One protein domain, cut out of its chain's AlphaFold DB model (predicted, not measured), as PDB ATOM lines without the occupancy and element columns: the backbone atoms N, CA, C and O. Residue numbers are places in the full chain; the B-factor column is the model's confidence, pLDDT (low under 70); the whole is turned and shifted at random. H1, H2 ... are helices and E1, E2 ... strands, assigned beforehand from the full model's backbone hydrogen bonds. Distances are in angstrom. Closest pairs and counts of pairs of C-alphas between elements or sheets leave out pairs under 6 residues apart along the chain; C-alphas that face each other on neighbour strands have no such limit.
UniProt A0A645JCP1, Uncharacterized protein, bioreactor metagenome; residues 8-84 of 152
ATOM      1  N   GLU A   8     -34.958 -60.338   0.446       95.50
ATOM      2  CA  GLU A   8     -34.170 -59.193  -0.019       95.50
ATOM      3  C   GLU A   8     -34.934 -57.872   0.139       95.50
ATOM      4  O   GLU A   8     -34.381 -56.897   0.642       95.50
ATOM      5  N   ALA A   9     -36.217 -57.834  -0.235       94.50
ATOM      6  CA  ALA A   9     -37.040 -56.638  -0.045       94.50
ATOM      7  C   ALA A   9     -37.201 -56.273   1.438       94.50
ATOM      8  O   ALA A   9     -37.189 -55.095   1.782       94.50
ATOM      9  N   VAL A  10     -37.302 -57.276   2.318       90.62
ATOM     10  CA  VAL A  10     -37.346 -57.061   3.772       90.62
ATOM     11  C   VAL A  10     -36.044 -56.429   4.266       90.62
ATOM     12  O   VAL A  10     -36.084 -55.462   5.018       90.62
ATOM     13  N   LEU A  11     -34.891 -56.925   3.809       90.62
ATOM     14  CA  LEU A  11     -33.596 -56.353   4.177       90.62
ATOM     15  C   LEU A  11     -33.420 -54.925   3.651       90.62
ATOM     16  O   LEU A  11     -32.927 -54.082   4.388       90.62
ATOM     17  N   LYS A  12     -33.878 -54.620   2.430       93.81
ATOM     18  CA  LYS A  12     -33.856 -53.248   1.888       93.81
ATOM     19  C   LYS A  12     -34.734 -52.284   2.684       93.81
ATOM     20  O   LYS A  12     -34.364 -51.127   2.846       93.81
ATOM     21  N   LEU A  13     -35.882 -52.747   3.183       89.19
ATOM     22  CA  LEU A  13     -36.715 -51.941   4.074       89.19
ATOM     23  C   LEU A  13     -35.988 -51.650   5.390       89.19
ATOM     24  O   LEU A  13     -35.978 -50.504   5.827       89.19
ATOM     25  N   PHE A  14     -35.349 -52.656   5.998       88.38
ATOM     26  CA  PHE A  14     -34.552 -52.438   7.206       88.38
ATOM     27  C   PHE A  14     -33.375 -51.501   6.961       88.38
ATOM     28  O   PHE A  14     -33.161 -50.601   7.763       88.38
ATOM     29  N   ASP A  15     -32.663 -51.660   5.849       89.94
ATOM     30  CA  ASP A  15     -31.572 -50.769   5.457       89.94
ATOM     31  C   ASP A  15     -32.054 -49.314   5.339       89.94
ATOM     32  O   ASP A  15     -31.479 -48.411   5.943       89.94
ATOM     33  N   TRP A  16     -33.197 -49.088   4.679       90.25
ATOM     34  CA  TRP A  16     -33.803 -47.758   4.595       90.25
ATOM     35  C   TRP A  16     -34.216 -47.201   5.966       90.25
ATOM     36  O   TRP A  16     -33.956 -46.031   6.243       90.25
ATOM     37  N   LEU A  17     -34.797 -48.023   6.851       87.19
ATOM     38  CA  LEU A  17     -35.160 -47.622   8.221       87.19
ATOM     39  C   LEU A  17     -33.951 -47.205   9.076       87.19
ATOM     40  O   LEU A  17     -34.135 -46.525  10.080       87.19
ATOM     41  N   HIS A  18     -32.728 -47.563   8.672       85.94
ATOM     42  CA  HIS A  18     -31.484 -47.146   9.327       85.94
ATOM     43  C   HIS A  18     -30.826 -45.914   8.675       85.94
ATOM     44  O   HIS A  18     -29.745 -45.496   9.090       85.94
ATOM     45  N   THR A  19     -31.469 -45.298   7.677       87.94
ATOM     46  CA  THR A  19     -31.103 -43.963   7.172       87.94
ATOM     47  C   THR A  19     -31.733 -42.869   8.033       87.94
ATOM     48  O   THR A  19     -32.737 -43.124   8.688       87.94
ATOM     49  N   GLU A  20     -31.210 -41.634   7.983       86.38
ATOM     50  CA  GLU A  20     -31.782 -40.489   8.718       86.38
ATOM     51  C   GLU A  20     -33.271 -40.277   8.425       86.38
ATOM     52  O   GLU A  20     -34.080 -40.159   9.339       86.38
ATOM     53  N   GLU A  21     -33.658 -40.290   7.153       87.00
ATOM     54  CA  GLU A  21     -35.055 -40.113   6.768       87.00
ATOM     55  C   GLU A  21     -35.935 -41.274   7.237       87.00
ATOM     56  O   GLU A  21     -37.017 -41.037   7.777       87.00
ATOM     57  N   GLY A  22     -35.483 -42.519   7.063       86.94
ATOM     58  CA  GLY A  22     -36.255 -43.695   7.460       86.94
ATOM     59  C   GLY A  22     -36.464 -43.776   8.967       86.94
ATOM     60  O   GLY A  22     -37.591 -43.981   9.421       86.94
ATOM     61  N   MET A  23     -35.406 -43.524   9.740       84.25
ATOM     62  CA  MET A  23     -35.460 -43.560  11.200       84.25
ATOM     63  C   MET A  23     -36.343 -42.438  11.762       84.25
ATOM     64  O   MET A  23     -37.190 -42.679  12.623       84.25
ATOM     65  N   MET A  24     -36.232 -41.223  11.210       86.81
ATOM     66  CA  MET A  24     -37.094 -40.108  11.596       86.81
ATOM     67  C   MET A  24     -38.541 -40.333  11.154       86.81
ATOM     68  O   MET A  24     -39.462 -39.948  11.870       86.81
ATOM     69  N   THR A  25     -38.764 -41.015  10.028       85.88
ATOM     70  CA  THR A  25     -40.113 -41.365   9.573       85.88
ATOM     71  C   THR A  25     -40.794 -42.366  10.498       85.88
ATOM     72  O   THR A  25     -41.953 -42.171  10.861       85.88
ATOM     73  N   ALA A  26     -40.078 -43.411  10.913       84.62
ATOM     74  CA  ALA A  26     -40.605 -44.429  11.819       84.62
ATOM     75  C   ALA A  26     -40.900 -43.887  13.227       84.62
ATOM     76  O   ALA A  26     -41.839 -44.356  13.867       84.62
ATOM     77  N   TYR A  27     -40.113 -42.909  13.691       83.44
ATOM     78  CA  TYR A  27     -40.224 -42.373  15.047       83.44
ATOM     79  C   TYR A  27     -41.099 -41.119  15.157       83.44
ATOM     80  O   TYR A  27     -41.819 -40.926  16.136       83.44
ATOM     81  N   SER A  28     -40.987 -40.220  14.180       85.75
ATOM     82  CA  SER A  28     -41.563 -38.870  14.214       85.75
ATOM     83  C   SER A  28     -42.567 -38.603  13.097       85.75
ATOM     84  O   SER A  28     -43.137 -37.517  13.047       85.75
ATOM     85  N   GLY A  29     -42.833 -39.586  12.237       88.81
ATOM     86  CA  GLY A  29     -43.816 -39.494  11.164       88.81
ATOM     87  C   GLY A  29     -43.244 -38.839   9.909       88.81
ATOM     88  O   GLY A  29     -42.046 -38.721   9.714       88.81
ATOM     89  N   VAL A  30     -44.111 -38.407   9.004       91.12
ATOM     90  CA  VAL A  30     -43.710 -37.824   7.712       91.12
ATOM     91  C   VAL A  30     -42.966 -36.483   7.871       91.12
ATOM     92  O   VAL A  30     -43.466 -35.583   8.552       91.12
ATOM     93  N   LYS A  31     -41.813 -36.342   7.198       92.06
ATOM     94  CA  LYS A  31     -41.034 -35.094   7.086       92.06
ATOM     95  C   LYS A  31     -41.878 -33.951   6.506       92.06
ATOM     96  O   LYS A  31     -42.740 -34.189   5.668       92.06
ATOM     97  N   ASP A  32     -41.649 -32.727   6.972       94.31
ATOM     98  CA  ASP A  32     -42.347 -31.482   6.605       94.31
ATOM     99  C   ASP A  32     -43.847 -31.436   6.976       94.31
ATOM    100  O   ASP A  32     -44.478 -30.384   6.886       94.31
ATOM    101  N   LEU A  33     -44.421 -32.548   7.453       94.00
ATOM    102  CA  LEU A  33     -45.755 -32.606   8.054       94.00
ATOM    103  C   LEU A  33     -45.669 -32.669   9.581       94.00
ATOM    104  O   LEU A  33     -46.311 -31.884  10.275       94.00
ATOM    105  N   HIS A  34     -44.859 -33.590  10.100       92.88
ATOM    106  CA  HIS A  34     -44.727 -33.840  11.535       92.88
ATOM    107  C   HIS A  34     -43.398 -33.348  12.102       92.88
ATOM    108  O   HIS A  34     -43.330 -33.010  13.281       92.88
ATOM    109  N   TRP A  35     -42.343 -33.281  11.293       91.62
ATOM    110  CA  TRP A  35     -41.034 -32.827  11.749       91.62
ATOM    111  C   TRP A  35     -40.242 -32.142  10.642       91.62
ATOM    112  O   TRP A  35     -40.446 -32.403   9.459       91.62
ATOM    113  N   GLU A  36     -39.302 -31.298  11.048       94.19
ATOM    114  CA  GLU A  36     -38.331 -30.641  10.176       94.19
ATOM    115  C   GLU A  36     -36.923 -30.773  10.766       94.19
ATOM    116  O   GLU A  36     -36.756 -30.888  11.984       94.19
ATOM    117  N   LYS A  37     -35.904 -30.733   9.902       93.25
ATOM    118  CA  LYS A  37     -34.509 -30.548  10.314       93.25
ATOM    119  C   LYS A  37     -34.136 -29.093  10.078       93.25
ATOM    120  O   LYS A  37     -34.228 -28.618   8.946       93.25
ATOM    121  N   ARG A  38     -33.735 -28.390  11.132       91.75
ATOM    122  CA  ARG A  38     -33.341 -26.979  11.057       91.75
ATOM    123  C   ARG A  38     -31.900 -26.827  10.580       91.75
ATOM    124  O   ARG A  38     -31.143 -27.793  10.507       91.75
ATOM    125  N   GLU A  39     -31.519 -25.594  10.248       92.94
ATOM    126  CA  GLU A  39     -30.174 -25.262   9.749       92.94
ATOM    127  C   GLU A  39     -29.053 -25.612  10.741       92.94
ATOM    128  O   GLU A  39     -27.935 -25.910  10.327       92.94
ATOM    129  N   ASP A  40     -29.352 -25.626  12.042       90.12
ATOM    130  CA  ASP A  40     -28.433 -26.042  13.106       90.12
ATOM    131  C   ASP A  40     -28.271 -27.572  13.223       90.12
ATOM    132  O   ASP A  40     -27.504 -28.057  14.054       90.12
ATOM    133  N   GLY A  41     -28.971 -28.338  12.381       88.12
ATOM    134  CA  GLY A  41     -28.950 -29.795  12.359       88.12
ATOM    135  C   GLY A  41     -29.891 -30.464  13.361       88.12
ATOM    136  O   GLY A  41     -29.940 -31.694  13.377       88.12
ATOM    137  N   THR A  42     -30.641 -29.699  14.159       89.19
ATOM    138  CA  THR A  42     -31.603 -30.236  15.131       89.19
ATOM    139  C   THR A  42     -32.928 -30.609  14.475       89.19
ATOM    140  O   THR A  42     -33.329 -30.035  13.455       89.19
ATOM    141  N   PHE A  43     -33.628 -31.574  15.070       90.81
ATOM    142  CA  PHE A  43     -34.941 -32.006  14.604       90.81
ATOM    143  C   PHE A  43     -36.038 -31.477  15.522       90.81
ATOM    144  O   PHE A  43     -36.001 -31.666  16.739       90.81
ATOM    145  N   HIS A  44     -37.041 -30.838  14.930       91.69
ATOM    146  CA  HIS A  44     -38.152 -30.234  15.654       91.69
ATOM    147  C   HIS A  44     -39.490 -30.772  15.169       91.69
ATOM    148  O   HIS A  44     -39.678 -31.015  13.979       91.69
ATOM    149  N   THR A  45     -40.432 -30.929  16.098       91.50
ATOM    150  CA  THR A  45     -41.812 -31.284  15.770       91.50
ATOM    151  C   THR A  45     -42.564 -30.088  15.188       91.50
ATOM    152  O   THR A  45     -42.374 -28.937  15.589       91.50
ATOM    153  N   LEU A  46     -43.462 -30.381  14.254       93.38
ATOM    154  CA  LEU A  46     -44.454 -29.464  13.699       93.38
ATOM    155  C   LEU A  46     -45.814 -29.696  14.383       93.38
ATOM    156  O   LEU A  46     -46.016 -30.752  14.985       93.38
ATOM    157  N   PRO A  47     -46.780 -28.761  14.300       95.00
ATOM    158  CA  PRO A  47     -48.050 -28.879  15.024       95.00
ATOM    159  C   PRO A  47     -48.802 -30.199  14.799       95.00
ATOM    160  O   PRO A  47     -49.323 -30.758  15.763       95.00
ATOM    161  N   GLN A  48     -48.793 -30.732  13.569       93.94
ATOM    162  CA  GLN A  48     -49.485 -31.981  13.223       93.94
ATOM    163  C   GLN A  48     -48.963 -33.187  14.013       93.94
ATOM    164  O   GLN A  48     -49.730 -34.094  14.321       93.94
ATOM    165  N   PHE A  49     -47.685 -33.184  14.407       90.56
ATOM    166  CA  PHE A  49     -47.124 -34.241  15.247       90.56
ATOM    167  C   PHE A  49     -47.938 -34.447  16.522       90.56
ATOM    168  O   PHE A  49     -48.166 -35.582  16.910       90.56
ATOM    169  N   ASN A  50     -48.411 -33.377  17.166       88.88
ATOM    170  CA  ASN A  50     -49.136 -33.500  18.432       88.88
ATOM    171  C   ASN A  50     -50.530 -34.117  18.259       88.88
ATOM    172  O   ASN A  50     -50.982 -34.848  19.140       88.88
ATOM    173  N   GLU A  51     -51.190 -33.845  17.133       92.12
ATOM    174  CA  GLU A  51     -52.499 -34.424  16.807       92.12
ATOM    175  C   GLU A  51     -52.383 -35.931  16.540       92.12
ATOM    176  O   GLU A  51     -53.222 -36.726  16.971       92.12
ATOM    177  N   ASP A  52     -51.281 -36.328  15.902       90.69
ATOM    178  CA  ASP A  52     -51.056 -37.682  15.404       90.69
ATOM    179  C   ASP A  52     -50.110 -38.529  16.273       90.69
ATOM    180  O   ASP A  52     -49.950 -39.733  16.051       90.69
ATOM    181  N   ALA A  53     -49.537 -37.952  17.333       82.38
ATOM    182  CA  ALA A  53     -48.539 -38.588  18.200       82.38
ATOM    183  C   ALA A  53     -48.984 -39.951  18.754       82.38
ATOM    184  O   ALA A  53     -48.156 -40.817  19.021       82.38
ATOM    185  N   LYS A  54     -50.298 -40.166  18.902       82.81
ATOM    186  CA  LYS A  54     -50.875 -41.426  19.396       82.81
ATOM    187  C   LYS A  54     -50.615 -42.625  18.480       82.81
ATOM    188  O   LYS A  54     -50.752 -43.755  18.941       82.81
ATOM    189  N   TRP A  55     -50.292 -42.405  17.205       80.88
ATOM    190  CA  TRP A  55     -50.096 -43.480  16.229       80.88
ATOM    191  C   TRP A  55     -48.779 -43.394  15.444       80.88
ATOM    192  O   TRP A  55     -48.425 -44.333  14.740       80.88
ATOM    193  N   ILE A  56     -47.998 -42.326  15.597       79.12
ATOM    194  CA  ILE A  56     -46.767 -42.113  14.820       79.12
ATOM    195  C   ILE A  56     -45.649 -43.148  15.104       79.12
ATOM    196  O   ILE A  56     -44.788 -43.350  14.259       79.12
ATOM    197  N   GLN A  57     -45.699 -43.896  16.213       74.12
ATOM    198  CA  GLN A  57     -44.647 -44.852  16.617       74.12
ATOM    199  C   GLN A  57     -44.914 -46.322  16.240       74.12
ATOM    200  O   GLN A  57     -44.360 -47.239  16.846       74.12
ATOM    201  N   TRP A  58     -45.771 -46.597  15.250       65.00
ATOM    202  CA  TRP A  58     -46.166 -47.980  14.915       65.00
ATOM    203  C   TRP A  58     -45.009 -48.887  14.462       65.00
ATOM    204  O   TRP A  58     -45.141 -50.108  14.527       65.00
ATOM    205  N   TYR A  59     -43.872 -48.316  14.047       60.59
ATOM    206  CA  TYR A  59     -42.673 -49.063  13.658       60.59
ATOM    207  C   TYR A  59     -41.501 -48.921  14.638       60.59
ATOM    208  O   TYR A  59     -40.382 -49.278  14.276       60.59
ATOM    209  N   ALA A  60     -41.749 -48.487  15.880       64.06
ATOM    210  CA  ALA A  60     -40.712 -48.381  16.913       64.06
ATOM    211  C   ALA A  60     -39.938 -49.701  17.121       64.06
ATOM    212  O   ALA A  60     -38.746 -49.696  17.379       64.06
ATOM    213  N   CYS A  61     -40.559 -50.863  16.890       61.22
ATOM    214  CA  CYS A  61     -39.877 -52.164  16.973       61.22
ATOM    215  C   CYS A  61     -38.733 -52.365  15.957       61.22
ATOM    216  O   CYS A  61     -37.990 -53.339  16.067       61.22
ATOM    217  N   PHE A  62     -38.629 -51.508  14.941       64.31
ATOM    218  CA  PHE A  62     -37.581 -51.544  13.921       64.31
ATOM    219  C   PHE A  62     -36.729 -50.272  13.925       64.31
ATOM    220  O   PHE A  62     -35.943 -50.062  12.999       64.31
ATOM    221  N   GLU A  63     -36.921 -49.414  14.929       61.00
ATOM    222  CA  GLU A  63     -36.168 -48.181  15.063       61.00
ATOM    223  C   GLU A  63     -34.745 -48.472  15.547       61.00
ATOM    224  O   GLU A  63     -34.497 -49.328  16.397       61.00
ATOM    225  N   ASN A  64     -33.791 -47.736  14.991       63.34
ATOM    226  CA  ASN A  64     -32.541 -47.461  15.682       63.34
ATOM    227  C   ASN A  64     -32.873 -46.518  16.852       63.34
ATOM    228  O   ASN A  64     -33.731 -45.662  16.687       63.34
ATOM    229  N   GLU A  65     -32.218 -46.625  18.010       65.25
ATOM    230  CA  GLU A  65     -32.492 -45.734  19.148       65.25
ATOM    231  C   GLU A  65     -32.052 -44.271  18.922       65.25
ATOM    232  O   GLU A  65     -32.439 -43.377  19.671       65.25
ATOM    233  N   GLN A  66     -31.257 -43.976  17.890       66.44
ATOM    234  CA  GLN A  66     -30.742 -42.622  17.642       66.44
ATOM    235  C   GLN A  66     -31.806 -41.508  17.476       66.44
ATOM    236  O   GLN A  66     -31.618 -40.436  18.065       66.44
ATOM    237  N   PRO A  67     -32.933 -41.688  16.759       66.75
ATOM    238  CA  PRO A  67     -34.021 -40.708  16.676       66.75
ATOM    239  C   PRO A  67     -34.643 -40.383  18.033       66.75
ATOM    240  O   PRO A  67     -34.995 -39.225  18.270       66.75
ATOM    241  N   LEU A  68     -34.709 -41.368  18.947       68.25
ATOM    242  CA  LEU A  68     -35.242 -41.196  20.308       68.25
ATOM    243  C   LEU A  68     -34.465 -40.147  21.104       68.25
ATOM    244  O   LEU A  68     -34.978 -39.645  22.099       68.25
ATOM    245  N   LEU A  69     -33.226 -39.852  20.706       77.69
ATOM    246  CA  LEU A  69     -32.359 -38.868  21.349       77.69
ATOM    247  C   LEU A  69     -32.156 -37.606  20.504       77.69
ATOM    248  O   LEU A  69     -31.507 -36.675  20.974       77.69
ATOM    249  N   SER A  70     -32.692 -37.559  19.283       82.06
ATOM    250  CA  SER A  70     -32.397 -36.496  18.309       82.06
ATOM    251  C   SER A  70     -33.497 -35.437  18.198       82.06
ATOM    252  O   SER A  70     -33.226 -34.320  17.765       82.06
ATOM    253  N   MET A  71     -34.731 -35.767  18.592       84.88
ATOM    254  CA  MET A  71     -35.860 -34.829  18.565       84.88
ATOM    255  C   MET A  71     -35.849 -33.869  19.755       84.88
ATOM    256  O   MET A  71     -35.775 -34.291  20.907       84.88
ATOM    257  N   GLU A  72     -36.057 -32.581  19.503       86.81
ATOM    258  CA  GLU A  72     -36.111 -31.560  20.552       86.81
ATOM    259  C   GLU A  72     -37.498 -31.466  21.202       86.81
ATOM    260  O   GLU A  72     -38.268 -30.527  20.991       86.81
ATOM    261  N   THR A  73     -37.816 -32.472  22.021       83.75
ATOM    262  CA  THR A  73     -39.016 -32.519  22.868       83.75
ATOM    263  C   THR A  73     -38.644 -32.693  24.342       83.75
ATOM    264  O   THR A  73     -37.572 -33.199  24.674       83.75
ATOM    265  N   TYR A  74     -39.555 -32.335  25.254       83.94
ATOM    266  CA  TYR A  74     -39.336 -32.511  26.697       83.94
ATOM    267  C   TYR A  74     -39.063 -33.975  27.091       83.94
ATOM    268  O   TYR A  74     -38.183 -34.246  27.906       83.94
ATOM    269  N   LEU A  75     -39.788 -34.929  26.494       81.69
ATOM    270  CA  LEU A  75     -39.615 -36.357  26.780       81.69
ATOM    271  C   LEU A  75     -38.231 -36.858  26.355       81.69
ATOM    272  O   LEU A  75     -37.584 -37.593  27.101       81.69
ATOM    273  N   VAL A  76     -37.758 -36.418  25.190       84.69
ATOM    274  CA  VAL A  76     -36.433 -36.785  24.680       84.69
ATOM    275  C   VAL A  76     -35.327 -36.163  25.525       84.69
ATOM    276  O   VAL A  76     -34.377 -36.854  25.892       84.69
ATOM    277  N   GLN A  77     -35.470 -34.896  25.924       86.69
ATOM    278  CA  GLN A  77     -34.513 -34.259  26.825       86.69
ATOM    279  C   GLN A  77     -34.414 -35.000  28.167       86.69
ATOM    280  O   GLN A  77     -33.308 -35.316  28.604       86.69
ATOM    281  N   SER A  78     -35.553 -35.355  28.770       88.19
ATOM    282  CA  SER A  78     -35.599 -36.164  29.996       88.19
ATOM    283  C   SER A  78     -34.844 -37.491  29.839       88.19
ATOM    284  O   SER A  78     -34.040 -37.861  30.695       88.19
ATOM    285  N   ARG A  79     -35.014 -38.180  28.700       86.25
ATOM    286  CA  ARG A  79     -34.293 -39.427  28.397       86.25
ATOM    287  C   ARG A  79     -32.784 -39.207  28.213       86.25
ATOM    288  O   ARG A  79     -32.002 -39.983  28.758       86.25
ATOM    289  N   ARG A  80     -32.358 -38.144  27.520       87.44
ATOM    290  CA  ARG A  80     -30.931 -37.769  27.402       87.44
ATOM    291  C   ARG A  80     -30.295 -37.489  28.762       87.44
ATOM    292  O   ARG A  80     -29.132 -37.824  28.975       87.44
ATOM    293  N   ASP A  81     -31.039 -36.879  29.677       90.62
ATOM    294  CA  ASP A  81     -30.548 -36.607  31.027       90.62
ATOM    295  C   ASP A  81     -30.496 -37.871  31.892       90.62
ATOM    296  O   ASP A  81     -29.548 -38.024  32.661       90.62
ATOM    297  N   ALA A  82     -31.427 -38.812  31.706       88.44
ATOM    298  CA  ALA A  82     -31.394 -40.113  32.377       88.44
ATOM    299  C   ALA A  82     -30.129 -40.926  32.038       88.44
ATOM    300  O   ALA A  82     -29.587 -41.597  32.912       88.44
ATOM    301  N   LEU A  83     -29.592 -40.804  30.816       85.81
ATOM    302  CA  LEU A  83     -28.321 -41.441  30.429       85.81
ATOM    303  C   LEU A  83     -27.102 -40.905  31.201       85.81
ATOM    304  O   LEU A  83     -26.051 -41.541  31.207       85.81
ATOM    305  N   LYS A  84     -27.218 -39.739  31.847       89.94
ATOM    306  CA  LYS A  84     -26.156 -39.153  32.683       89.94
ATOM    307  C   LYS A  84     -26.263 -39.582  34.146       89.94
ATOM    308  O   LYS A  84     -25.419 -39.194  34.953       89.94
TER     309      LYS A  84
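What this domain is: This is residues 8 to 84 of the 152 residues of an uncharacterized protein of bioreactor metagenome (UniProt A0A645JCP1). A small hairpin of two short strands, E1 and E2, sits by the last residues of H2, the helix nearest the middle, while H1 and H5 lie at opposite ends of the longest axis. H1 makes a corner with H2, H4 packs on H2 and joins it to H5, and H3 follows the hairpin, from which a long link leads back to H4. The printed part has 77 residues, with five named helices and two named strands in the order H1 H2 E1 E2 H3 H4 H5; the sheet, in the order E1 - E2, is antiparallel and the class is mostly helix. The whole is compact, with a radius of gyration of the C-alphas of 12.7 A and spans of 38 by 30 by 27 A.

How they stand to each other: E1, residues 35 to 37, and E2, residues 43 to 45, form an antiparallel hairpin, with 155 degrees between their directions. N 36 and O 44 are 3.0 A apart, and N 44 and O 36 are 3.0 A apart, both within hydrogen-bond range. The closest C-alphas of E1 and H2, residues 20 to 28, are those of Trp 35 and Ser 28, 6.5 A apart. H3, residues 47 to 52, is close to but not clearly touching H2, with the closest C-alphas, of Ser 28 and Phe 49, 7.3 A apart; they run the same way at a steep tilt of 62 degrees. H2 touches H4, residues 66 to 69, where the C-alphas of Met 24 and Pro 67 come closest, at 6.0 A. H4 touches H5, residues 74 to 82, where the closest C-alphas, of Leu 69 and Val 76, are 5.7 A apart. H1, residues 8 to 17, touches H2 only at the corner by their link, about perpendicular at 78 degrees, with the C-alphas of Leu 17 and Met 23 closest at 5.0 A. H1 and H5 are apart, and so are H3 and H4. In H1, H2 and H5 every O i to N i+4 pair is within hydrogen-bond range; in H3 1 of 2 is, and H4 is too short for such a pair.

Where its parts are: E1 is 7.1 A long and E2 7.0 A; C-alpha 35 is at (-41.034, -32.827, 11.749). H1 begins at C-alpha 8, at (-34.170, -59.193, -0.019), and is 14.2 A long. H2 measures 11.3 A, H3 9.3 A and H4 5.5 A. H5, 12.4 A long, ends at C-alpha 82, at (-31.394, -40.113, 32.377).

The domain as a whole: The two C-alphas farthest apart are those of Glu 8 and Lys 84, at 39.2 A. The printed part has no cut. The link from H3 to H4, residues 53 to 65, is long. Residues 58 to 68 are under pLDDT 70, and the mean of the printed part is 84.8.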